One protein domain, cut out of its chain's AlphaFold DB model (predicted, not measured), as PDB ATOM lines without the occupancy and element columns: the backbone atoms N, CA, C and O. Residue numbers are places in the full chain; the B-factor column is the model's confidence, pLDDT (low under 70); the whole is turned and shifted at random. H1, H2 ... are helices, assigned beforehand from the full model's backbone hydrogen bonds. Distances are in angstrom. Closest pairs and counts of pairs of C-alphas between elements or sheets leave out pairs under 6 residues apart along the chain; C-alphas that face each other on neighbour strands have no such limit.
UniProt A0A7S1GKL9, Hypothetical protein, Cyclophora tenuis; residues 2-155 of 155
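Overview. This is residues 2 to 155 of the 155 residues of the protein "Hypothetical protein" of Cyclophora tenuis (UniProt A0A7S1GKL9). Two long helices, H5 and H6, fold back on each other as a hairpin that makes the longest axis, and the short helices make a loose, broken layer over one side of H5: the small hairpin of H1 and H2 near one end, with H1 apart from H5, then H3, which packs on residues 64 to 71 of H5, and H4, which makes a corner with H5 at the other end. Residues 146 to 155, of which 147 to 153 belong to H7, stick out as a tail. The printed part has 154 residues, seven named helices, H1 to H7 in chain order, and no named strand: all helix. It is loose and elongated, with a radius of gyration of the C-alphas of 21.0 A and spans of 67 by 38 by 22 A.

Arrangement. H1, residues 2 to 10, and H2, residues 17 to 26, touch as a hairpin at a shallow tilt of 32 degrees, closest at the C-alphas of Gly 9 and Val 18, 6.1 A. The hub H5, residues 58 to 98, has a kink of 31 degrees near residue 86. H3, residues 33 to 41, touches H5 residues 64 to 71 alone, closest at the C-alphas of Pro 35 and Ser 67, 4.9 A. H4, residues 48 to 56, touches H5 only at the corner, closest at the C-alphas of Leu 54 and Cys 60, 5.2 A. H6, residues 108 to 139, touches H5 as a hairpin, opposite ways at a shallow tilt of 26 degrees, closest at the C-alphas of Val 80 and Trp 126, 5.7 A. H7, residues 147 to 153, touches no helix. Every O i to N i+4 pair is within hydrogen-bond range in H1, H4 and H6, against 4 of 6 in H2, 4 of 5 in H3, 31 of 37 in H5 and 1 of 3 in H7, where 1 of 4 O i to N i+3 pairs is.

Along the chain. H1 begins at C-alpha 2 (1.940, -12.623, 3.671). H5 measures 54.9 A and H6 47.0 A, ending at C-alpha 139 (39.540, -11.672, -4.920).

Size, cuts and confidence. The C-alphas farthest apart, of Asn 104 and Lys 155, are 71.1 A apart. The printed part has no cut and no long link. pLDDT is under 70 in residues 2 to 20 and 145 to 155.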
ATOM      1  N   MET A   2       3.001 -11.618   3.386       32.91
ATOM      2  CA  MET A   2       1.940 -12.623   3.671       32.91
ATOM      3  C   MET A   2       1.206 -13.166   2.427       32.91
ATOM      4  O   MET A   2       0.630 -14.249   2.471       32.91
ATOM      5  N   ILE A   3       1.244 -12.445   1.305       40.75
ATOM      6  CA  ILE A   3       0.482 -12.806   0.096       40.75
ATOM      7  C   ILE A   3       1.103 -14.020  -0.622       40.75
ATOM      8  O   ILE A   3       0.380 -14.875  -1.121       40.75
ATOM      9  N   SER A   4       2.430 -14.170  -0.604       47.31
ATOM     10  CA  SER A   4       3.136 -15.239  -1.329       47.31
ATOM     11  C   SER A   4       2.917 -16.627  -0.708       47.31
ATOM     12  O   SER A   4       2.682 -17.597  -1.425       47.31
ATOM     13  N   GLY A   5       2.938 -16.716   0.628       46.34
ATOM     14  CA  GLY A   5       2.674 -17.964   1.355       46.34
ATOM     15  C   GLY A   5       1.201 -18.381   1.304       46.34
ATOM     16  O   GLY A   5       0.901 -19.566   1.182       46.34
ATOM     17  N   GLY A   6       0.284 -17.404   1.318       49.19
ATOM     18  CA  GLY A   6      -1.153 -17.646   1.178       49.19
ATOM     19  C   GLY A   6      -1.534 -18.170  -0.208       49.19
ATOM     20  O   GLY A   6      -2.295 -19.126  -0.307       49.19
ATOM     21  N   VAL A   7      -0.954 -17.612  -1.276       53.75
ATOM     22  CA  VAL A   7      -1.221 -18.069  -2.650       53.75
ATOM     23  C   VAL A   7      -0.727 -19.502  -2.860       53.75
ATOM     24  O   VAL A   7      -1.483 -20.314  -3.375       53.75
ATOM     25  N   LEU A   8       0.471 -19.862  -2.386       51.06
ATOM     26  CA  LEU A   8       0.973 -21.245  -2.455       51.06
ATOM     27  C   LEU A   8       0.179 -22.223  -1.567       51.06
ATOM     28  O   LEU A   8      -0.024 -23.374  -1.951       51.06
ATOM     29  N   GLY A   9      -0.307 -21.778  -0.403       52.00
ATOM     30  CA  GLY A   9      -1.171 -22.578   0.477       52.00
ATOM     31  C   GLY A   9      -2.560 -22.850  -0.116       52.00
ATOM     32  O   GLY A   9      -3.070 -23.965  -0.023       52.00
ATOM     33  N   ILE A  10      -3.146 -21.861  -0.797       55.06
ATOM     34  CA  ILE A  10      -4.414 -22.012  -1.529       55.06
ATOM     35  C   ILE A  10      -4.201 -22.880  -2.778       55.06
ATOM     36  O   ILE A  10      -4.995 -23.774  -3.060       55.06
ATOM     37  N   TRP A  11      -3.084 -22.690  -3.484       54.72
ATOM     38  CA  TRP A  11      -2.726 -23.436  -4.694       54.72
ATOM     39  C   TRP A  11      -2.200 -24.857  -4.429       54.72
ATOM     40  O   TRP A  11      -1.900 -25.579  -5.368       54.72
ATOM     41  N   SER A  12      -2.100 -25.291  -3.173       52.50
ATOM     42  CA  SER A  12      -1.821 -26.685  -2.790       52.50
ATOM     43  C   SER A  12      -3.025 -27.351  -2.112       52.50
ATOM     44  O   SER A  12      -2.892 -28.447  -1.576       52.50
ATOM     45  N   GLY A  13      -4.199 -26.699  -2.130       52.25
ATOM     46  CA  GLY A  13      -5.459 -27.198  -1.567       52.25
ATOM     47  C   GLY A  13      -5.387 -27.576  -0.089       52.25
ATOM     48  O   GLY A  13      -5.989 -28.562   0.326       52.25
ATOM     49  N   GLY A  14      -4.636 -26.813   0.714       52.09
ATOM     50  CA  GLY A  14      -4.568 -27.025   2.162       52.09
ATOM     51  C   GLY A  14      -3.737 -28.235   2.596       52.09
ATOM     52  O   GLY A  14      -3.793 -28.623   3.762       52.09
ATOM     53  N   VAL A  15      -2.942 -28.823   1.697       55.91
ATOM     54  CA  VAL A  15      -1.970 -29.850   2.074       55.91
ATOM     55  C   VAL A  15      -0.918 -29.197   2.994       55.91
ATOM     56  O   VAL A  15      -0.248 -28.251   2.567       55.91
ATOM     57  N   PRO A  16      -0.715 -29.672   4.241       58.66
ATOM     58  CA  PRO A  16       0.147 -29.026   5.243       58.66
ATOM     59  C   PRO A  16       1.655 -29.119   4.933       58.66
ATOM     60  O   PRO A  16       2.496 -28.935   5.808       58.66
ATOM     61  N   LEU A  17       2.028 -29.371   3.678       57.03
ATOM     62  CA  LEU A  17       3.415 -29.409   3.222       57.03
ATOM     63  C   LEU A  17       4.005 -28.002   3.098       57.03
ATOM     64  O   LEU A  17       5.153 -27.787   3.481       57.03
ATOM     65  N   VAL A  18       3.212 -27.028   2.638       58.00
ATOM     66  CA  VAL A  18       3.645 -25.626   2.556       58.00
ATOM     67  C   VAL A  18       4.015 -25.072   3.938       58.00
ATOM     68  O   VAL A  18       5.139 -24.605   4.071       58.00
ATOM     69  N   PRO A  19       3.181 -25.151   4.993       62.38
ATOM     70  CA  PRO A  19       3.560 -24.623   6.306       62.38
ATOM     71  C   PRO A  19       4.730 -25.361   6.983       62.38
ATOM     72  O   PRO A  19       5.452 -24.727   7.747       62.38
ATOM     73  N   CYS A  20       4.971 -26.647   6.693       69.69
ATOM     74  CA  CYS A  20       6.112 -27.381   7.260       69.69
ATOM     75  C   CYS A  20       7.457 -26.973   6.642       69.69
ATOM     76  O   CYS A  20       8.442 -26.824   7.362       69.69
ATOM     77  N   TYR A  21       7.509 -26.769   5.323       72.25
ATOM     78  CA  TYR A  21       8.761 -26.455   4.622       72.25
ATOM     79  C   TYR A  21       8.944 -24.960   4.315       72.25
ATOM     80  O   TYR A  21      10.069 -24.520   4.068       72.25
ATOM     81  N   ALA A  22       7.886 -24.145   4.375       73.31
ATOM     82  CA  ALA A  22       7.974 -22.702   4.145       73.31
ATOM     83  C   ALA A  22       8.947 -21.983   5.097       73.31
ATOM     84  O   ALA A  22       9.711 -21.161   4.600       73.31
ATOM     85  N   PRO A  23       9.015 -22.279   6.411       78.31
ATOM     86  CA  PRO A  23       9.994 -21.636   7.290       78.31
ATOM     87  C   PRO A  23      11.443 -21.903   6.864       78.31
ATOM     88  O   PRO A  23      12.308 -21.043   7.020       78.31
ATOM     89  N   PHE A  24      11.716 -23.071   6.280       78.69
ATOM     90  CA  PHE A  24      13.037 -23.390   5.748       78.69
ATOM     91  C   PHE A  24      13.321 -22.601   4.460       78.69
ATOM     92  O   PHE A  24      14.302 -21.862   4.391       78.69
ATOM     93  N   PHE A  25      12.429 -22.694   3.468       76.38
ATOM     94  CA  PHE A  25      12.623 -22.082   2.148       76.38
ATOM     95  C   PHE A  25      12.389 -20.568   2.083       76.38
ATOM     96  O   PHE A  25      12.845 -19.942   1.139       76.38
ATOM     97  N   PHE A  26      11.700 -19.968   3.048       72.38
ATOM     98  CA  PHE A  26      11.461 -18.520   3.099       72.38
ATOM     99  C   PHE A  26      12.025 -17.854   4.356       72.38
ATOM    100  O   PHE A  26      11.969 -16.639   4.471       72.38
ATOM    101  N   GLY A  27      12.557 -18.620   5.312       78.81
ATOM    102  CA  GLY A  27      13.173 -18.077   6.523       78.81
ATOM    103  C   GLY A  27      14.653 -18.421   6.598       78.81
ATOM    104  O   GLY A  27      15.510 -17.547   6.509       78.81
ATOM    105  N   VAL A  28      14.971 -19.712   6.719       80.25
ATOM    106  CA  VAL A  28      16.352 -20.175   6.946       80.25
ATOM    107  C   VAL A  28      17.289 -19.742   5.819       80.25
ATOM    108  O   VAL A  28      18.382 -19.247   6.083       80.25
ATOM    109  N   ILE A  29      16.864 -19.848   4.560       79.75
ATOM    110  CA  ILE A  29      17.714 -19.447   3.430       79.75
ATOM    111  C   ILE A  29      17.885 -17.928   3.292       79.75
ATOM    112  O   ILE A  29      18.786 -17.477   2.581       79.75
ATOM    113  N   GLU A  30      17.048 -17.125   3.952       83.44
ATOM    114  CA  GLU A  30      17.173 -15.665   3.959       83.44
ATOM    115  C   GLU A  30      18.219 -15.174   4.960       83.44
ATOM    116  O   GLU A  30      18.720 -14.062   4.809       83.44
ATOM    117  N   PHE A  31      18.650 -16.012   5.910       84.31
ATOM    118  CA  PHE A  31      19.751 -15.658   6.811       84.31
ATOM    119  C   PHE A  31      21.038 -15.342   6.057       84.31
ATOM    120  O   PHE A  31      21.774 -14.441   6.459       84.31
ATOM    121  N   SER A  32      21.288 -16.010   4.926       84.62
ATOM    122  CA  SER A  32      22.441 -15.678   4.091       84.62
ATOM    123  C   SER A  32      22.318 -14.297   3.445       84.62
ATOM    124  O   SER A  32      23.311 -13.781   2.971       84.62
ATOM    125  N   SER A  33      21.143 -13.666   3.400       85.19
ATOM    126  CA  SER A  33      20.984 -12.308   2.862       85.19
ATOM    127  C   SER A  33      21.357 -11.220   3.875       85.19
ATOM    128  O   SER A  33      21.621 -10.091   3.476       85.19
ATOM    129  N   ILE A  34      21.412 -11.526   5.177       86.81
ATOM    130  CA  ILE A  34      21.731 -10.526   6.211       86.81
ATOM    131  C   ILE A  34      23.150  -9.960   6.023       86.81
ATOM    132  O   ILE A  34      23.289  -8.736   5.978       86.81
ATOM    133  N   PRO A  35      24.205 -10.780   5.836       85.69
ATOM    134  CA  PRO A  35      25.541 -10.250   5.570       85.69
ATOM    135  C   PRO A  35      25.620  -9.499   4.235       85.69
ATOM    136  O   PRO A  35      26.397  -8.556   4.122       85.69
ATOM    137  N   LEU A  36      24.784  -9.863   3.252       85.38
ATOM    138  CA  LEU A  36      24.731  -9.191   1.952       85.38
ATOM    139  C   LEU A  36      24.297  -7.731   2.077       85.38
ATOM    140  O   LEU A  36      24.881  -6.880   1.422       85.38
ATOM    141  N   ILE A  37      23.333  -7.427   2.950       87.38
ATOM    142  CA  ILE A  37      22.881  -6.048   3.199       87.38
ATOM    143  C   ILE A  37      24.040  -5.178   3.703       87.38
ATOM    144  O   ILE A  37      24.158  -4.018   3.315       87.38
ATOM    145  N   VAL A  38      24.915  -5.738   4.544       85.38
ATOM    146  CA  VAL A  38      26.083  -5.014   5.066       85.38
ATOM    147  C   VAL A  38      27.081  -4.713   3.950       85.38
ATOM    148  O   VAL A  38      27.577  -3.596   3.876       85.38
ATOM    149  N   ILE A  39      27.344  -5.680   3.068       85.75
ATOM    150  CA  ILE A  39      28.227  -5.488   1.906       85.75
ATOM    151  C   ILE A  39      27.641  -4.424   0.972       85.75
ATOM    152  O   ILE A  39      28.352  -3.531   0.521       85.75
ATOM    153  N   ASP A  40      26.328  -4.483   0.738       86.38
ATOM    154  CA  ASP A  40      25.615  -3.570  -0.154       86.38
ATOM    155  C   ASP A  40      25.637  -2.119   0.342       86.38
ATOM    156  O   ASP A  40      25.689  -1.181  -0.452       86.38
ATOM    157  N   LEU A  41      25.654  -1.918   1.665       86.88
ATOM    158  CA  LEU A  41      25.784  -0.597   2.280       86.88
ATOM    159  C   LEU A  41      27.129   0.069   1.954       86.88
ATOM    160  O   LEU A  41      27.204   1.294   1.861       86.88
ATOM    161  N   PHE A  42      28.187  -0.727   1.795       83.94
ATOM    162  CA  PHE A  42      29.537  -0.249   1.498       83.94
ATOM    163  C   PHE A  42      29.880  -0.275   0.003       83.94
ATOM    164  O   PHE A  42      31.017   0.038  -0.368       83.94
ATOM    165  N   ASP A  43      28.915  -0.614  -0.853       82.38
ATOM    166  CA  ASP A  43      29.075  -0.608  -2.302       82.38
ATOM    167  C   ASP A  43      29.274   0.827  -2.824       82.38
ATOM    168  O   ASP A  43      28.485   1.739  -2.554       82.38
ATOM    169  N   GLU A  44      30.347   1.027  -3.592       80.69
ATOM    170  CA  GLU A  44      30.739   2.328  -4.141       80.69
ATOM    171  C   GLU A  44      29.667   2.925  -5.066       80.69
ATOM    172  O   GLU A  44      29.427   4.133  -5.042       80.69
ATOM    173  N   LYS A  45      28.986   2.085  -5.856       81.69
ATOM    174  CA  LYS A  45      28.000   2.518  -6.855       81.69
ATOM    175  C   LYS A  45      26.684   2.927  -6.208       81.69
ATOM    176  O   LYS A  45      25.999   3.805  -6.728       81.69
ATOM    177  N   LYS A  46      26.316   2.288  -5.095       82.38
ATOM    178  CA  LYS A  46      25.060   2.573  -4.383       82.38
ATOM    179  C   LYS A  46      25.214   3.699  -3.371       82.38
ATOM    180  O   LYS A  46      24.339   4.559  -3.261       82.38
ATOM    181  N   HIS A  47      26.322   3.705  -2.636       86.25
ATOM    182  CA  HIS A  47      26.484   4.526  -1.444       86.25
ATOM    183  C   HIS A  47      27.910   5.097  -1.319       86.25
ATOM    184  O   HIS A  47      28.647   4.759  -0.387       86.25
ATOM    185  N   PRO A  48      28.298   6.054  -2.186       84.81
ATOM    186  CA  PRO A  48      29.664   6.588  -2.228       84.81
ATOM    187  C   PRO A  48      30.110   7.244  -0.908       84.81
ATOM    188  O   PRO A  48      31.279   7.170  -0.534       84.81
ATOM    189  N   ALA A  49      29.180   7.839  -0.151       85.62
ATOM    190  CA  ALA A  49      29.473   8.426   1.158       85.62
ATOM    191  C   ALA A  49      29.877   7.373   2.208       85.62
ATOM    192  O   ALA A  49      30.810   7.597   2.977       85.62
ATOM    193  N   TYR A  50      29.212   6.214   2.221       81.00
ATOM    194  CA  TYR A  50      29.543   5.111   3.128       81.00
ATOM    195  C   TYR A  50      30.818   4.388   2.686       81.00
ATOM    196  O   TYR A  50      31.637   4.017   3.528       81.00
ATOM    197  N   HIS A  51      31.053   4.286   1.377       83.62
ATOM    198  CA  HIS A  51      32.314   3.779   0.842       83.62
ATOM    199  C   HIS A  51      33.513   4.651   1.256       83.62
ATOM    200  O   HIS A  51      34.555   4.140   1.662       83.62
ATOM    201  N   ALA A  52      33.365   5.980   1.273       83.12
ATOM    202  CA  ALA A  52      34.416   6.876   1.764       83.12
ATOM    203  C   ALA A  52      34.754   6.651   3.253       83.12
ATOM    204  O   ALA A  52      35.905   6.821   3.661       83.12
ATOM    205  N   VAL A  53      33.775   6.246   4.072       84.12
ATOM    206  CA  VAL A  53      33.994   5.867   5.481       84.12
ATOM    207  C   VAL A  53      34.724   4.528   5.581       84.12
ATOM    208  O   VAL A  53      35.632   4.397   6.404       84.12
ATOM    209  N   LEU A  54      34.393   3.567   4.711       85.19
ATOM    210  CA  LEU A  54      35.106   2.292   4.606       85.19
ATOM    211  C   LEU A  54      36.603   2.520   4.354       85.19
ATOM    212  O   LEU A  54      37.439   1.963   5.056       85.19
ATOM    213  N   GLN A  55      36.957   3.406   3.422       84.56
ATOM    214  CA  GLN A  55      38.361   3.695   3.097       84.56
ATOM    215  C   GLN A  55      39.136   4.350   4.252       84.56
ATOM    216  O   GLN A  55      40.354   4.223   4.338       84.56
ATOM    217  N   ARG A  56      38.442   5.034   5.170       86.81
ATOM    218  CA  ARG A  56      39.060   5.754   6.296       86.81
ATOM    219  C   ARG A  56      39.157   4.934   7.583       86.81
ATOM    220  O   ARG A  56      39.946   5.287   8.453       86.81
ATOM    221  N   SER A  57      38.352   3.883   7.730       89.31
ATOM    222  CA  SER A  57      38.229   3.117   8.972       89.31
ATOM    223  C   SER A  57      38.592   1.649   8.768       89.31
ATOM    224  O   SER A  57      37.869   0.900   8.111       89.31
ATOM    225  N   SER A  58      39.674   1.205   9.414       86.25
ATOM    226  CA  SER A  58      40.101  -0.202   9.421       86.25
ATOM    227  C   SER A  58      39.054  -1.134  10.038       86.25
ATOM    228  O   SER A  58      38.911  -2.279   9.613       86.25
ATOM    229  N   VAL A  59      38.267  -0.635  10.997       87.69
ATOM    230  CA  VAL A  59      37.163  -1.386  11.613       87.69
ATOM    231  C   VAL A  59      36.058  -1.655  10.593       87.69
ATOM    232  O   VAL A  59      35.574  -2.779  10.494       87.69
ATOM    233  N   CYS A  60      35.681  -0.653   9.793       84.19
ATOM    234  CA  CYS A  60      34.665  -0.830   8.756       84.19
ATOM    235  C   CYS A  60      35.146  -1.795   7.661       84.19
ATOM    236  O   CYS A  60      34.366  -2.635   7.217       84.19
ATOM    237  N   GLN A  61      36.427  -1.735   7.275       85.25
ATOM    238  CA  GLN A  61      37.024  -2.689   6.327       85.25
ATOM    239  C   GLN A  61      36.972  -4.121   6.855       85.25
ATOM    240  O   GLN A  61      36.567  -5.027   6.127       85.25
ATOM    241  N   ALA A  62      37.318  -4.321   8.130       86.06
ATOM    242  CA  ALA A  62      37.236  -5.625   8.775       86.06
ATOM    243  C   ALA A  62      35.792  -6.152   8.808       86.06
ATOM    244  O   ALA A  62      35.562  -7.309   8.465       86.06
ATOM    245  N   ILE A  63      34.813  -5.308   9.160       88.62
ATOM    246  CA  ILE A  63      33.391  -5.683   9.154       88.62
ATOM    247  C   ILE A  63      32.945  -6.093   7.749       88.62
ATOM    248  O   ILE A  63      32.358  -7.160   7.598       88.62
ATOM    249  N   ASN A  64      33.269  -5.307   6.722       87.88
ATOM    250  CA  ASN A  64      32.900  -5.624   5.345       87.88
ATOM    251  C   ASN A  64      33.517  -6.950   4.866       87.88
ATOM    252  O   ASN A  64      32.821  -7.795   4.305       87.88
ATOM    253  N   ALA A  65      34.804  -7.174   5.149       84.62
ATOM    254  CA  ALA A  65      35.490  -8.418   4.806       84.62
ATOM    255  C   ALA A  65      34.882  -9.634   5.533       84.62
ATOM    256  O   ALA A  65      34.646 -10.675   4.915       84.62
ATOM    257  N   MET A  66      34.563  -9.497   6.825       89.25
ATOM    258  CA  MET A  66      33.862 -10.537   7.586       89.25
ATOM    259  C   MET A  66      32.466 -10.801   7.019       89.25
ATOM    260  O   MET A  66      32.085 -11.960   6.877       89.25
ATOM    261  N   SER A  67      31.718  -9.760   6.655       88.56
ATOM    262  CA  SER A  67      30.396  -9.891   6.042       88.56
ATOM    263  C   SER A  67      30.456 -10.596   4.688       88.56
ATOM    264  O   SER A  67      29.626 -11.468   4.450       88.56
ATOM    265  N   MET A  68      31.456 -10.314   3.841       87.38
ATOM    266  CA  MET A  68      31.704 -11.070   2.602       87.38
ATOM    267  C   MET A  68      31.980 -12.547   2.875       87.38
ATOM    268  O   MET A  68      31.371 -13.411   2.243       87.38
ATOM    269  N   GLY A  69      32.856 -12.852   3.835       87.56
ATOM    270  CA  GLY A  69      33.153 -14.233   4.218       87.56
ATOM    271  C   GLY A  69      31.922 -14.965   4.762       87.56
ATOM    272  O   GLY A  69      31.610 -16.075   4.332       87.56
ATOM    273  N   LEU A  70      31.171 -14.321   5.659       90.69
ATOM    274  CA  LEU A  70      29.934 -14.859   6.225       90.69
ATOM    275  C   LEU A  70      28.857 -15.051   5.159       90.69
ATOM    276  O   LEU A  70      28.179 -16.078   5.167       90.69
ATOM    277  N   PHE A  71      28.715 -14.105   4.226       91.69
ATOM    278  CA  PHE A  71      27.823 -14.233   3.078       91.69
ATOM    279  C   PHE A  71      28.185 -15.468   2.257       91.69
ATOM    280  O   PHE A  71      27.344 -16.335   2.052       91.69
ATOM    281  N   ALA A  72      29.451 -15.583   1.857       90.12
ATOM    282  CA  ALA A  72      29.947 -16.690   1.053       90.12
ATOM    283  C   ALA A  72      29.686 -18.049   1.704       90.12
ATOM    284  O   ALA A  72      29.074 -18.929   1.098       90.12
ATOM    285  N   VAL A  73      30.107 -18.206   2.959       91.50
ATOM    286  CA  VAL A  73      29.958 -19.467   3.690       91.50
ATOM    287  C   VAL A  73      28.482 -19.801   3.892       91.50
ATOM    288  O   VAL A  73      28.057 -20.911   3.571       91.50
ATOM    289  N   SER A  74      27.677 -18.850   4.373       91.44
ATOM    290  CA  SER A  74      26.251 -19.094   4.617       91.44
ATOM    291  C   SER A  74      25.481 -19.379   3.326       91.44
ATOM    292  O   SER A  74      24.641 -20.275   3.315       91.44
ATOM    293  N   PHE A  75      25.792 -18.695   2.221       91.31
ATOM    294  CA  PHE A  75      25.170 -18.934   0.922       91.31
ATOM    295  C   PHE A  75      25.488 -20.342   0.407       91.31
ATOM    296  O   PHE A  75      24.578 -21.087   0.039       91.31
ATOM    297  N   LEU A  76      26.763 -20.745   0.424       91.88
ATOM    298  CA  LEU A  76      27.172 -22.071  -0.043       91.88
ATOM    299  C   LEU A  76      26.562 -23.187   0.816       91.88
ATOM    300  O   LEU A  76      26.009 -24.151   0.288       91.88
ATOM    301  N   VAL A  77      26.591 -23.043   2.141       92.81
ATOM    302  CA  VAL A  77      26.047 -24.062   3.047       92.81
ATOM    303  C   VAL A  77      24.527 -24.151   2.936       92.81
ATOM    304  O   VAL A  77      23.990 -25.245   2.769       92.81
ATOM    305  N   LEU A  78      23.812 -23.027   3.011       91.06
ATOM    306  CA  LEU A  78      22.350 -23.041   3.091       91.06
ATOM    307  C   LEU A  78      21.693 -23.237   1.722       91.06
ATOM    308  O   LEU A  78      20.759 -24.026   1.598       91.06
ATOM    309  N   ARG A  79      22.168 -22.541   0.686       90.12
ATOM    310  CA  ARG A  79      21.499 -22.499  -0.624       90.12
ATOM    311  C   ARG A  79      22.095 -23.465  -1.636       90.12
ATOM    312  O   ARG A  79      21.345 -24.028  -2.422       90.12
ATOM    313  N   VAL A  80      23.409 -23.684  -1.624       91.56
ATOM    314  CA  VAL A  80      24.048 -24.611  -2.578       91.56
ATOM    315  C   VAL A  80      24.033 -26.050  -2.068       91.56
ATOM    316  O   VAL A  80      23.872 -26.961  -2.876       91.56
ATOM    317  N   TYR A  81      24.157 -26.264  -0.754       92.56
ATOM    318  CA  TYR A  81      24.186 -27.606  -0.161       92.56
ATOM    319  C   TYR A  81      22.877 -28.011   0.535       92.56
ATOM    320  O   TYR A  81      22.280 -29.027   0.177       92.56
ATOM    321  N   ALA A  82      22.398 -27.243   1.520       90.56
ATOM    322  CA  ALA A  82      21.241 -27.649   2.320       90.56
ATOM    323  C   ALA A  82      19.926 -27.614   1.521       90.56
ATOM    324  O   ALA A  82      19.126 -28.540   1.642       90.56
ATOM    325  N   PHE A  83      19.720 -26.603   0.671       89.44
ATOM    326  CA  PHE A  83      18.527 -26.491  -0.176       89.44
ATOM    327  C   PHE A  83      18.309 -27.715  -1.083       89.44
ATOM    328  O   PHE A  83      17.249 -28.330  -0.954       89.44
ATOM    329  N   PRO A  84      19.256 -28.134  -1.957       92.56
ATOM    330  CA  PRO A  84      19.041 -29.317  -2.791       92.56
ATOM    331  C   PRO A  84      18.882 -30.574  -1.951       92.56
ATOM    332  O   PRO A  84      18.081 -31.434  -2.303       92.56
ATOM    333  N   ARG A  85      19.602 -30.688  -0.828       93.31
ATOM    334  CA  ARG A  85      19.448 -31.835   0.065       93.31
ATOM    335  C   ARG A  85      18.004 -31.949   0.559       93.31
ATOM    336  O   ARG A  85      17.384 -32.982   0.346       93.31
ATOM    337  N   VAL A  86      17.457 -30.900   1.167       90.38
ATOM    338  CA  VAL A  86      16.077 -30.923   1.681       90.38
ATOM    339  C   VAL A  86      15.076 -31.099   0.539       90.38
ATOM    340  O   VAL A  86      14.124 -31.868   0.651       90.38
ATOM    341  N   LEU A  87      15.312 -30.452  -0.605       89.75
ATOM    342  CA  LEU A  87      14.447 -30.595  -1.771       89.75
ATOM    343  C   LEU A  87      14.383 -32.052  -2.260       89.75
ATOM    344  O   LEU A  87      13.294 -32.605  -2.383       89.75
ATOM    345  N   PHE A  88      15.526 -32.679  -2.540       91.94
ATOM    346  CA  PHE A  88      15.569 -34.002  -3.167       91.94
ATOM    347  C   PHE A  88      15.358 -35.160  -2.189       91.94
ATOM    348  O   PHE A  88      14.798 -36.177  -2.595       91.94
ATOM    349  N   TYR A  89      15.781 -35.030  -0.929       91.44
ATOM    350  CA  TYR A  89      15.664 -36.112   0.054       91.44
ATOM    351  C   TYR A  89      14.385 -36.050   0.887       91.44
ATOM    352  O   TYR A  89      13.910 -37.103   1.305       91.44
ATOM    353  N   ASP A  90      13.796 -34.865   1.077       88.75
ATOM    354  CA  ASP A  90      12.609 -34.712   1.922       88.75
ATOM    355  C   ASP A  90      11.388 -34.300   1.091       88.75
ATOM    356  O   ASP A  90      10.376 -35.005   1.067       88.75
ATOM    357  N   VAL A  91      11.473 -33.193   0.349       85.88
ATOM    358  CA  VAL A  91      10.308 -32.578  -0.311       85.88
ATOM    359  C   VAL A  91       9.808 -33.400  -1.497       85.88
ATOM    360  O   VAL A  91       8.626 -33.733  -1.546       85.88
ATOM    361  N   VAL A  92      10.684 -33.758  -2.437       88.88
ATOM    362  CA  VAL A  92      10.332 -34.551  -3.627       88.88
ATOM    363  C   VAL A  92       9.692 -35.893  -3.252       88.88
ATOM    364  O   VAL A  92       8.567 -36.133  -3.692       88.88
ATOM    365  N   PRO A  93      10.310 -36.759  -2.424       88.69
ATOM    366  CA  PRO A  93       9.704 -38.046  -2.092       88.69
ATOM    367  C   PRO A  93       8.412 -37.895  -1.284       88.69
ATOM    368  O   PRO A  93       7.487 -38.685  -1.472       88.69
ATOM    369  N   THR A  94       8.312 -36.879  -0.421       85.44
ATOM    370  CA  THR A  94       7.074 -36.601   0.321       85.44
ATOM    371  C   THR A  94       5.946 -36.184  -0.621       85.44
ATOM    372  O   THR A  94       4.837 -36.703  -0.510       85.44
ATOM    373  N   LEU A  95       6.221 -35.294  -1.580       83.38
ATOM    374  CA  LEU A  95       5.237 -34.859  -2.573       83.38
ATOM    375  C   LEU A  95       4.836 -36.000  -3.512       83.38
ATOM    376  O   LEU A  95       3.652 -36.157  -3.786       83.38
ATOM    377  N   MET A  96       5.784 -36.836  -3.949       84.94
ATOM    378  CA  MET A  96       5.486 -38.010  -4.777       84.94
ATOM    379  C   MET A  96       4.557 -38.990  -4.053       84.94
ATOM    380  O   MET A  96       3.543 -39.385  -4.614       84.94
ATOM    381  N   LYS A  97       4.819 -39.310  -2.781       84.75
ATOM    382  CA  LYS A  97       3.906 -40.150  -1.985       84.75
ATOM    383  C   LYS A  97       2.542 -39.489  -1.783       84.75
ATOM    384  O   LYS A  97       1.515 -40.151  -1.863       84.75
ATOM    385  N   ALA A  98       2.509 -38.172  -1.574       80.12
ATOM    386  CA  ALA A  98       1.259 -37.435  -1.407       80.12
ATOM    387  C   ALA A  98       0.385 -37.429  -2.677       80.12
ATOM    388  O   ALA A  98      -0.832 -37.283  -2.562       80.12
ATOM    389  N   THR A  99       0.960 -37.625  -3.874       79.62
ATOM    390  CA  THR A  99       0.167 -37.747  -5.114       79.62
ATOM    391  C   THR A  99      -0.697 -39.007  -5.179       79.62
ATOM    392  O   THR A  99      -1.665 -39.022  -5.936       79.62
ATOM    393  N   GLU A 100      -0.409 -40.028  -4.367       80.25
ATOM    394  CA  GLU A 100      -1.199 -41.264  -4.301       80.25
ATOM    395  C   GLU A 100      -2.501 -41.086  -3.501       80.25
ATOM    396  O   GLU A 100      -3.481 -41.789  -3.739       80.25
ATOM    397  N   SER A 101      -2.544 -40.120  -2.576       79.12
ATOM    398  CA  SER A 101      -3.688 -39.865  -1.692       79.12
ATOM    399  C   SER A 101      -4.012 -38.369  -1.623       79.12
ATOM    400  O   SER A 101      -3.804 -37.709  -0.599       79.12
ATOM    401  N   LEU A 102      -4.491 -37.817  -2.736       74.06
ATOM    402  CA  LEU A 102      -4.753 -36.385  -2.849       74.06
ATOM    403  C   LEU A 102      -6.055 -35.974  -2.136       74.06
ATOM    404  O   LEU A 102      -7.098 -36.594  -2.358       74.06
ATOM    405  N   PRO A 103      -6.036 -34.903  -1.322       73.50
ATOM    406  CA  PRO A 103      -7.252 -34.292  -0.803       73.50
ATOM    407  C   PRO A 103      -8.148 -33.745  -1.920       73.50
ATOM    408  O   PRO A 103      -7.677 -33.354  -2.993       73.50
ATOM    409  N   ASN A 104      -9.448 -33.644  -1.637       70.50
ATOM    410  CA  ASN A 104     -10.422 -33.058  -2.557       70.50
ATOM    411  C   ASN A 104     -10.006 -31.635  -2.970       70.50
ATOM    412  O   ASN A 104      -9.822 -30.766  -2.122       70.50
ATOM    413  N   GLY A 105      -9.892 -31.400  -4.280       70.00
ATOM    414  CA  GLY A 105      -9.520 -30.101  -4.853       70.00
ATOM    415  C   GLY A 105      -8.036 -29.940  -5.201       70.00
ATOM    416  O   GLY A 105      -7.671 -28.926  -5.792       70.00
ATOM    417  N   VAL A 106      -7.188 -30.932  -4.905       71.44
ATOM    418  CA  VAL A 106      -5.776 -30.941  -5.314       71.44
ATOM    419  C   VAL A 106      -5.584 -31.861  -6.510       71.44
ATOM    420  O   VAL A 106      -5.947 -33.033  -6.470       71.44
ATOM    421  N   THR A 107      -4.975 -31.345  -7.575       79.81
ATOM    422  CA  THR A 107      -4.617 -32.155  -8.746       79.81
ATOM    423  C   THR A 107      -3.156 -32.615  -8.673       79.81
ATOM    424  O   THR A 107      -2.312 -31.870  -8.167       79.81
ATOM    425  N   PRO A 108      -2.800 -33.788  -9.233       80.12
ATOM    426  CA  PRO A 108      -1.403 -34.228  -9.324       80.12
ATOM    427  C   PRO A 108      -0.499 -33.196 -10.012       80.12
ATOM    428  O   PRO A 108       0.650 -32.998  -9.620       80.12
ATOM    429  N   ASN A 109      -1.041 -32.467 -10.992       82.56
ATOM    430  CA  ASN A 109      -0.332 -31.412 -11.714       82.56
ATOM    431  C   ASN A 109       0.145 -30.280 -10.792       82.56
ATOM    432  O   ASN A 109       1.210 -29.720 -11.036       82.56
ATOM    433  N   MET A 110      -0.604 -29.967  -9.728       78.69
ATOM    434  CA  MET A 110      -0.205 -28.966  -8.728       78.69
ATOM    435  C   MET A 110       0.984 -29.444  -7.882       78.69
ATOM    436  O   MET A 110       1.799 -28.638  -7.448       78.69
ATOM    437  N   MET A 111       1.126 -30.753  -7.665       78.81
ATOM    438  CA  MET A 111       2.282 -31.311  -6.954       78.81
ATOM    439  C   MET A 111       3.522 -31.332  -7.848       78.81
ATOM    440  O   MET A 111       4.605 -30.920  -7.427       78.81
ATOM    441  N   TYR A 112       3.362 -31.738  -9.112       84.56
ATOM    442  CA  TYR A 112       4.456 -31.730 -10.083       84.56
ATOM    443  C   TYR A 112       4.979 -30.323 -10.376       84.56
ATOM    444  O   TYR A 112       6.185 -30.146 -10.535       84.56
ATOM    445  N   SER A 113       4.112 -29.311 -10.403       83.62
ATOM    446  CA  SER A 113       4.536 -27.920 -10.583       83.62
ATOM    447  C   SER A 113       5.330 -27.391  -9.386       83.62
ATOM    448  O   SER A 113       6.325 -26.701  -9.596       83.62
ATOM    449  N   VAL A 114       4.972 -27.748  -8.145       82.69
ATOM    450  CA  VAL A 114       5.760 -27.395  -6.948       82.69
ATOM    451  C   VAL A 114       7.150 -28.032  -7.001       82.69
ATOM    452  O   VAL A 114       8.142 -27.342  -6.763       82.69
ATOM    453  N   ILE A 115       7.244 -29.313  -7.376       86.56
ATOM    454  CA  ILE A 115       8.534 -29.991  -7.578       86.56
ATOM    455  C   ILE A 115       9.337 -29.291  -8.680       86.56
ATOM    456  O   ILE A 115      10.501 -28.954  -8.474       86.56
ATOM    457  N   GLY A 116       8.711 -29.035  -9.831       88.88
ATOM    458  CA  GLY A 116       9.352 -28.390 -10.977       88.88
ATOM    459  C   GLY A 116       9.900 -27.004 -10.640       88.88
ATOM    460  O   GLY A 116      11.055 -26.708 -10.946       88.88
ATOM    461  N   LEU A 117       9.113 -26.179  -9.944       87.50
ATOM    462  CA  LEU A 117       9.558 -24.876  -9.452       87.50
ATOM    463  C   LEU A 117      10.697 -25.017  -8.441       87.50
ATOM    464  O   LEU A 117      11.682 -24.297  -8.553       87.50
ATOM    465  N   GLY A 118      10.611 -25.958  -7.497       87.44
ATOM    466  CA  GLY A 118      11.680 -26.219  -6.531       87.44
ATOM    467  C   GLY A 118      13.009 -26.570  -7.204       87.44
ATOM    468  O   GLY A 118      14.047 -26.007  -6.856       87.44
ATOM    469  N   VAL A 119      12.977 -27.440  -8.218       90.25
ATOM    470  CA  VAL A 119      14.164 -27.810  -9.006       90.25
ATOM    471  C   VAL A 119      14.704 -26.608  -9.780       90.25
ATOM    472  O   VAL A 119      15.907 -26.354  -9.742       90.25
ATOM    473  N   LEU A 120      13.837 -25.832 -10.434       92.38
ATOM    474  CA  LEU A 120      14.243 -24.625 -11.157       92.38
ATOM    475  C   LEU A 120      14.901 -23.598 -10.221       92.38
ATOM    476  O   LEU A 120      15.958 -23.054 -10.540       92.38
ATOM    477  N   PHE A 121      14.317 -23.370  -9.044       87.81
ATOM    478  CA  PHE A 121      14.896 -22.505  -8.020       87.81
ATOM    479  C   PHE A 121      16.250 -23.023  -7.536       87.81
ATOM    480  O   PHE A 121      17.164 -22.220  -7.359       87.81
ATOM    481  N   ASN A 122      16.416 -24.337  -7.368       91.12
ATOM    482  CA  ASN A 122      17.701 -24.925  -6.999       91.12
ATOM    483  C   ASN A 122      18.781 -24.673  -8.063       91.12
ATOM    484  O   ASN A 122      19.898 -24.285  -7.729       91.12
ATOM    485  N   LEU A 123      18.445 -24.836  -9.346       92.00
ATOM    486  CA  LEU A 123      19.369 -24.530 -10.444       92.00
ATOM    487  C   LEU A 123      19.793 -23.058 -10.423       92.00
ATOM    488  O   LEU A 123      20.968 -22.749 -10.616       92.00
ATOM    489  N   LEU A 124      18.856 -22.157 -10.123       90.88
ATOM    490  CA  LEU A 124      19.164 -20.745  -9.937       90.88
ATOM    491  C   LEU A 124      20.118 -20.526  -8.751       90.88
ATOM    492  O   LEU A 124      21.092 -19.791  -8.897       90.88
ATOM    493  N   GLN A 125      19.901 -21.193  -7.609       90.69
ATOM    494  CA  GLN A 125      20.822 -21.105  -6.466       90.69
ATOM    495  C   GLN A 125      22.232 -21.599  -6.823       90.69
ATOM    496  O   GLN A 125      23.215 -20.980  -6.417       90.69
ATOM    497  N   TRP A 126      22.358 -22.667  -7.614       92.62
ATOM    498  CA  TRP A 126      23.655 -23.155  -8.093       92.62
ATOM    499  C   TRP A 126      24.339 -22.193  -9.055       92.62
ATOM    500  O   TRP A 126      25.540 -21.968  -8.923       92.62
ATOM    501  N   TYR A 127      23.593 -21.581  -9.976       92.44
ATOM    502  CA  TYR A 127      24.137 -20.547 -10.855       92.44
ATOM    503  C   TYR A 127      24.701 -19.367 -10.048       92.44
ATOM    504  O   TYR A 127      25.819 -18.915 -10.294       92.44
ATOM    505  N   TRP A 128      23.974 -18.916  -9.024       89.06
ATOM    506  CA  TRP A 128      24.426 -17.837  -8.144       89.06
ATOM    507  C   TRP A 128      25.619 -18.267  -7.286       89.06
ATOM    508  O   TRP A 128      26.559 -17.496  -7.107       89.06
ATOM    509  N   GLY A 129      25.625 -19.515  -6.812       91.44
ATOM    510  CA  GLY A 129      26.758 -20.101  -6.099       91.44
ATOM    511  C   GLY A 129      28.020 -20.160  -6.957       91.44
ATOM    512  O   GLY A 129      29.099 -19.823  -6.479       91.44
ATOM    513  N   TYR A 130      27.889 -20.514  -8.236       92.56
ATOM    514  CA  TYR A 130      28.991 -20.480  -9.195       92.56
ATOM    515  C   TYR A 130      29.553 -19.063  -9.365       92.56
ATOM    516  O   TYR A 130      30.761 -18.875  -9.236       92.56
ATOM    517  N   LEU A 131      28.692 -18.062  -9.591       90.00
ATOM    518  CA  LEU A 131      29.123 -16.662  -9.695       90.00
ATOM    519  C   LEU A 131      29.855 -16.197  -8.431       90.00
ATOM    520  O   LEU A 131      30.893 -15.547  -8.525       90.00
ATOM    521  N   LEU A 132      29.348 -16.579  -7.258       90.31
ATOM    522  CA  LEU A 132      29.958 -16.247  -5.976       90.31
ATOM    523  C   LEU A 132      31.342 -16.884  -5.812       90.31
ATOM    524  O   LEU A 132      32.279 -16.206  -5.405       90.31
ATOM    525  N   ILE A 133      31.495 -18.163  -6.167       89.25
ATOM    526  CA  ILE A 133      32.794 -18.853  -6.137       89.25
ATOM    527  C   ILE A 133      33.781 -18.171  -7.082       89.25
ATOM    528  O   ILE A 133      34.916 -17.914  -6.689       89.25
ATOM    529  N   VAL A 134      33.360 -17.847  -8.305       88.12
ATOM    530  CA  VAL A 134      34.204 -17.131  -9.270       88.12
ATOM    531  C   VAL A 134      34.669 -15.795  -8.696       88.12
ATOM    532  O   VAL A 134      35.848 -15.470  -8.804       88.12
ATOM    533  N   GLU A 135      33.781 -15.040  -8.052       87.44
ATOM    534  CA  GLU A 135      34.127 -13.752  -7.456       87.44
ATOM    535  C   GLU A 135      35.121 -13.896  -6.295       87.44
ATOM    536  O   GLU A 135      36.121 -13.184  -6.243       87.44
ATOM    537  N   ILE A 136      34.928 -14.890  -5.423       85.94
ATOM    538  CA  ILE A 136      35.891 -15.212  -4.359       85.94
ATOM    539  C   ILE A 136      37.255 -15.568  -4.958       85.94
ATOM    540  O   ILE A 136      38.281 -15.072  -4.500       85.94
ATOM    541  N   LEU A 137      37.288 -16.402  -5.999       85.94
ATOM    542  CA  LEU A 137      38.536 -16.818  -6.638       85.94
ATOM    543  C   LEU A 137      39.267 -15.659  -7.330       85.94
ATOM    544  O   LEU A 137      40.500 -15.675  -7.370       85.94
ATOM    545  N   LYS A 138      38.546 -14.651  -7.836       82.62
ATOM    546  CA  LYS A 138      39.152 -13.406  -8.336       82.62
ATOM    547  C   LYS A 138      39.762 -12.583  -7.209       82.62
ATOM    548  O   LYS A 138      40.899 -12.147  -7.336       82.62
ATOM    549  N   VAL A 139      39.044 -12.413  -6.096       80.75
ATOM    550  CA  VAL A 139      39.540 -11.672  -4.920       80.75
ATOM    551  C   VAL A 139      40.794 -12.332  -4.339       80.75
ATOM    552  O   VAL A 139      41.727 -11.642  -3.942       80.75
ATOM    553  N   VAL A 140      40.851 -13.667  -4.338       81.69
ATOM    554  CA  VAL A 140      42.025 -14.439  -3.890       81.69
ATOM    555  C   VAL A 140      43.157 -14.442  -4.937       81.69
ATOM    556  O   VAL A 140      44.273 -14.858  -4.641       81.69
ATOM    557  N   GLY A 141      42.912 -13.949  -6.155       83.31
ATOM    558  CA  GLY A 141      43.918 -13.854  -7.217       83.31
ATOM    559  C   GLY A 141      44.207 -15.171  -7.942       83.31
ATOM    560  O   GLY A 141      45.210 -15.277  -8.644       83.31
ATOM    561  N   ILE A 142      43.342 -16.180  -7.790       82.12
ATOM    562  CA  ILE A 142      43.461 -17.473  -8.484       82.12
ATOM    563  C   ILE A 142      42.976 -17.351  -9.932       82.12
ATOM    564  O   ILE A 142      43.578 -17.917 -10.843       82.12
ATOM    565  N   ILE A 143      41.890 -16.602 -10.154       82.81
ATOM    566  CA  ILE A 143      41.332 -16.342 -11.485       82.81
ATOM    567  C   ILE A 143      41.619 -14.890 -11.862       82.81
ATOM    568  O   ILE A 143      41.247 -13.970 -11.139       82.81
ATOM    569  N   LYS A 144      42.246 -14.680 -13.022       72.25
ATOM    570  CA  LYS A 144      42.421 -13.343 -13.603       72.25
ATOM    571  C   LYS A 144      41.126 -12.882 -14.264       72.25
ATOM    572  O   LYS A 144      40.512 -13.640 -15.017       72.25
ATOM    573  N   SER A 145      40.713 -11.644 -13.988       60.00
ATOM    574  CA  SER A 145      39.544 -11.047 -14.637       60.00
ATOM    575  C   SER A 145      39.749 -10.958 -16.159       60.00
ATOM    576  O   SER A 145      40.859 -10.651 -16.599       60.00
ATOM    577  N   PRO A 146      38.699 -11.192 -16.972       59.09
ATOM    578  CA  PRO A 146      38.785 -11.162 -18.437       59.09
ATOM    579  C   PRO A 146      39.353  -9.859 -19.013       59.09
ATOM    580  O   PRO A 146      39.980  -9.896 -20.068       59.09
ATOM    581  N   GLU A 147      39.200  -8.736 -18.305       54.59
ATOM    582  CA  GLU A 147      39.690  -7.420 -18.737       54.59
ATOM    583  C   GLU A 147      41.222  -7.354 -18.918       54.59
ATOM    584  O   GLU A 147      41.700  -6.570 -19.729       54.59
ATOM    585  N   GLU A 148      42.013  -8.226 -18.273       50.28
ATOM    586  CA  GLU A 148      43.477  -8.263 -18.476       50.28
ATOM    587  C   GLU A 148      43.883  -8.889 -19.832       50.28
ATOM    588  O   GLU A 148      45.013  -8.715 -20.292       50.28
ATOM    589  N   ASN A 149      42.989  -9.640 -20.486       47.91
ATOM    590  CA  ASN A 149      43.301 -10.328 -21.745       47.91
ATOM    591  C   ASN A 149      43.028  -9.484 -22.997       47.91
ATOM    592  O   ASN A 149      43.685  -9.714 -24.016       47.91
ATOM    593  N   ASP A 150      42.124  -8.505 -22.941       49.91
ATOM    594  CA  ASP A 150      41.857  -7.621 -24.084       49.91
ATOM    595  C   ASP A 150      42.956  -6.559 -24.254       49.91
ATOM    596  O   ASP A 150      43.365  -6.265 -25.380       49.91
ATOM    597  N   ASP A 151      43.572  -6.105 -23.158       49.00
ATOM    598  CA  ASP A 151      44.711  -5.173 -23.193       49.00
ATOM    599  C   ASP A 151      45.991  -5.800 -23.791       49.00
ATOM    600  O   ASP A 151      46.875  -5.101 -24.291       49.00
ATOM    601  N   LYS A 152      46.093  -7.138 -23.788       45.50
ATOM    602  CA  LYS A 152      47.197  -7.883 -24.425       45.50
ATOM    603  C   LYS A 152      46.942  -8.265 -25.880       45.50
ATOM    604  O   LYS A 152      47.892  -8.625 -26.562       45.50
ATOM    605  N   LYS A 153      45.697  -8.205 -26.358       47.31
ATOM    606  CA  LYS A 153      45.373  -8.377 -27.786       47.31
ATOM    607  C   LYS A 153      45.409  -7.064 -28.571       47.31
ATOM    608  O   LYS A 153      45.438  -7.107 -29.795       47.31
ATOM    609  N   SER A 154      45.406  -5.923 -27.877       50.12
ATOM    610  CA  SER A 154      45.469  -4.575 -28.461       50.12
ATOM    611  C   SER A 154      46.889  -3.970 -28.521       50.12
ATOM    612  O   SER A 154      47.031  -2.803 -28.895       50.12
ATOM    613  N   LYS A 155      47.934  -4.723 -28.159       40.94
ATOM    614  CA  LYS A 155      49.352  -4.348 -28.318       40.94
ATOM    615  C   LYS A 155      50.060  -5.342 -29.223       40.94
ATOM    616  O   LYS A 155      50.957  -4.887 -29.962       40.94
TER     617      LYS A 155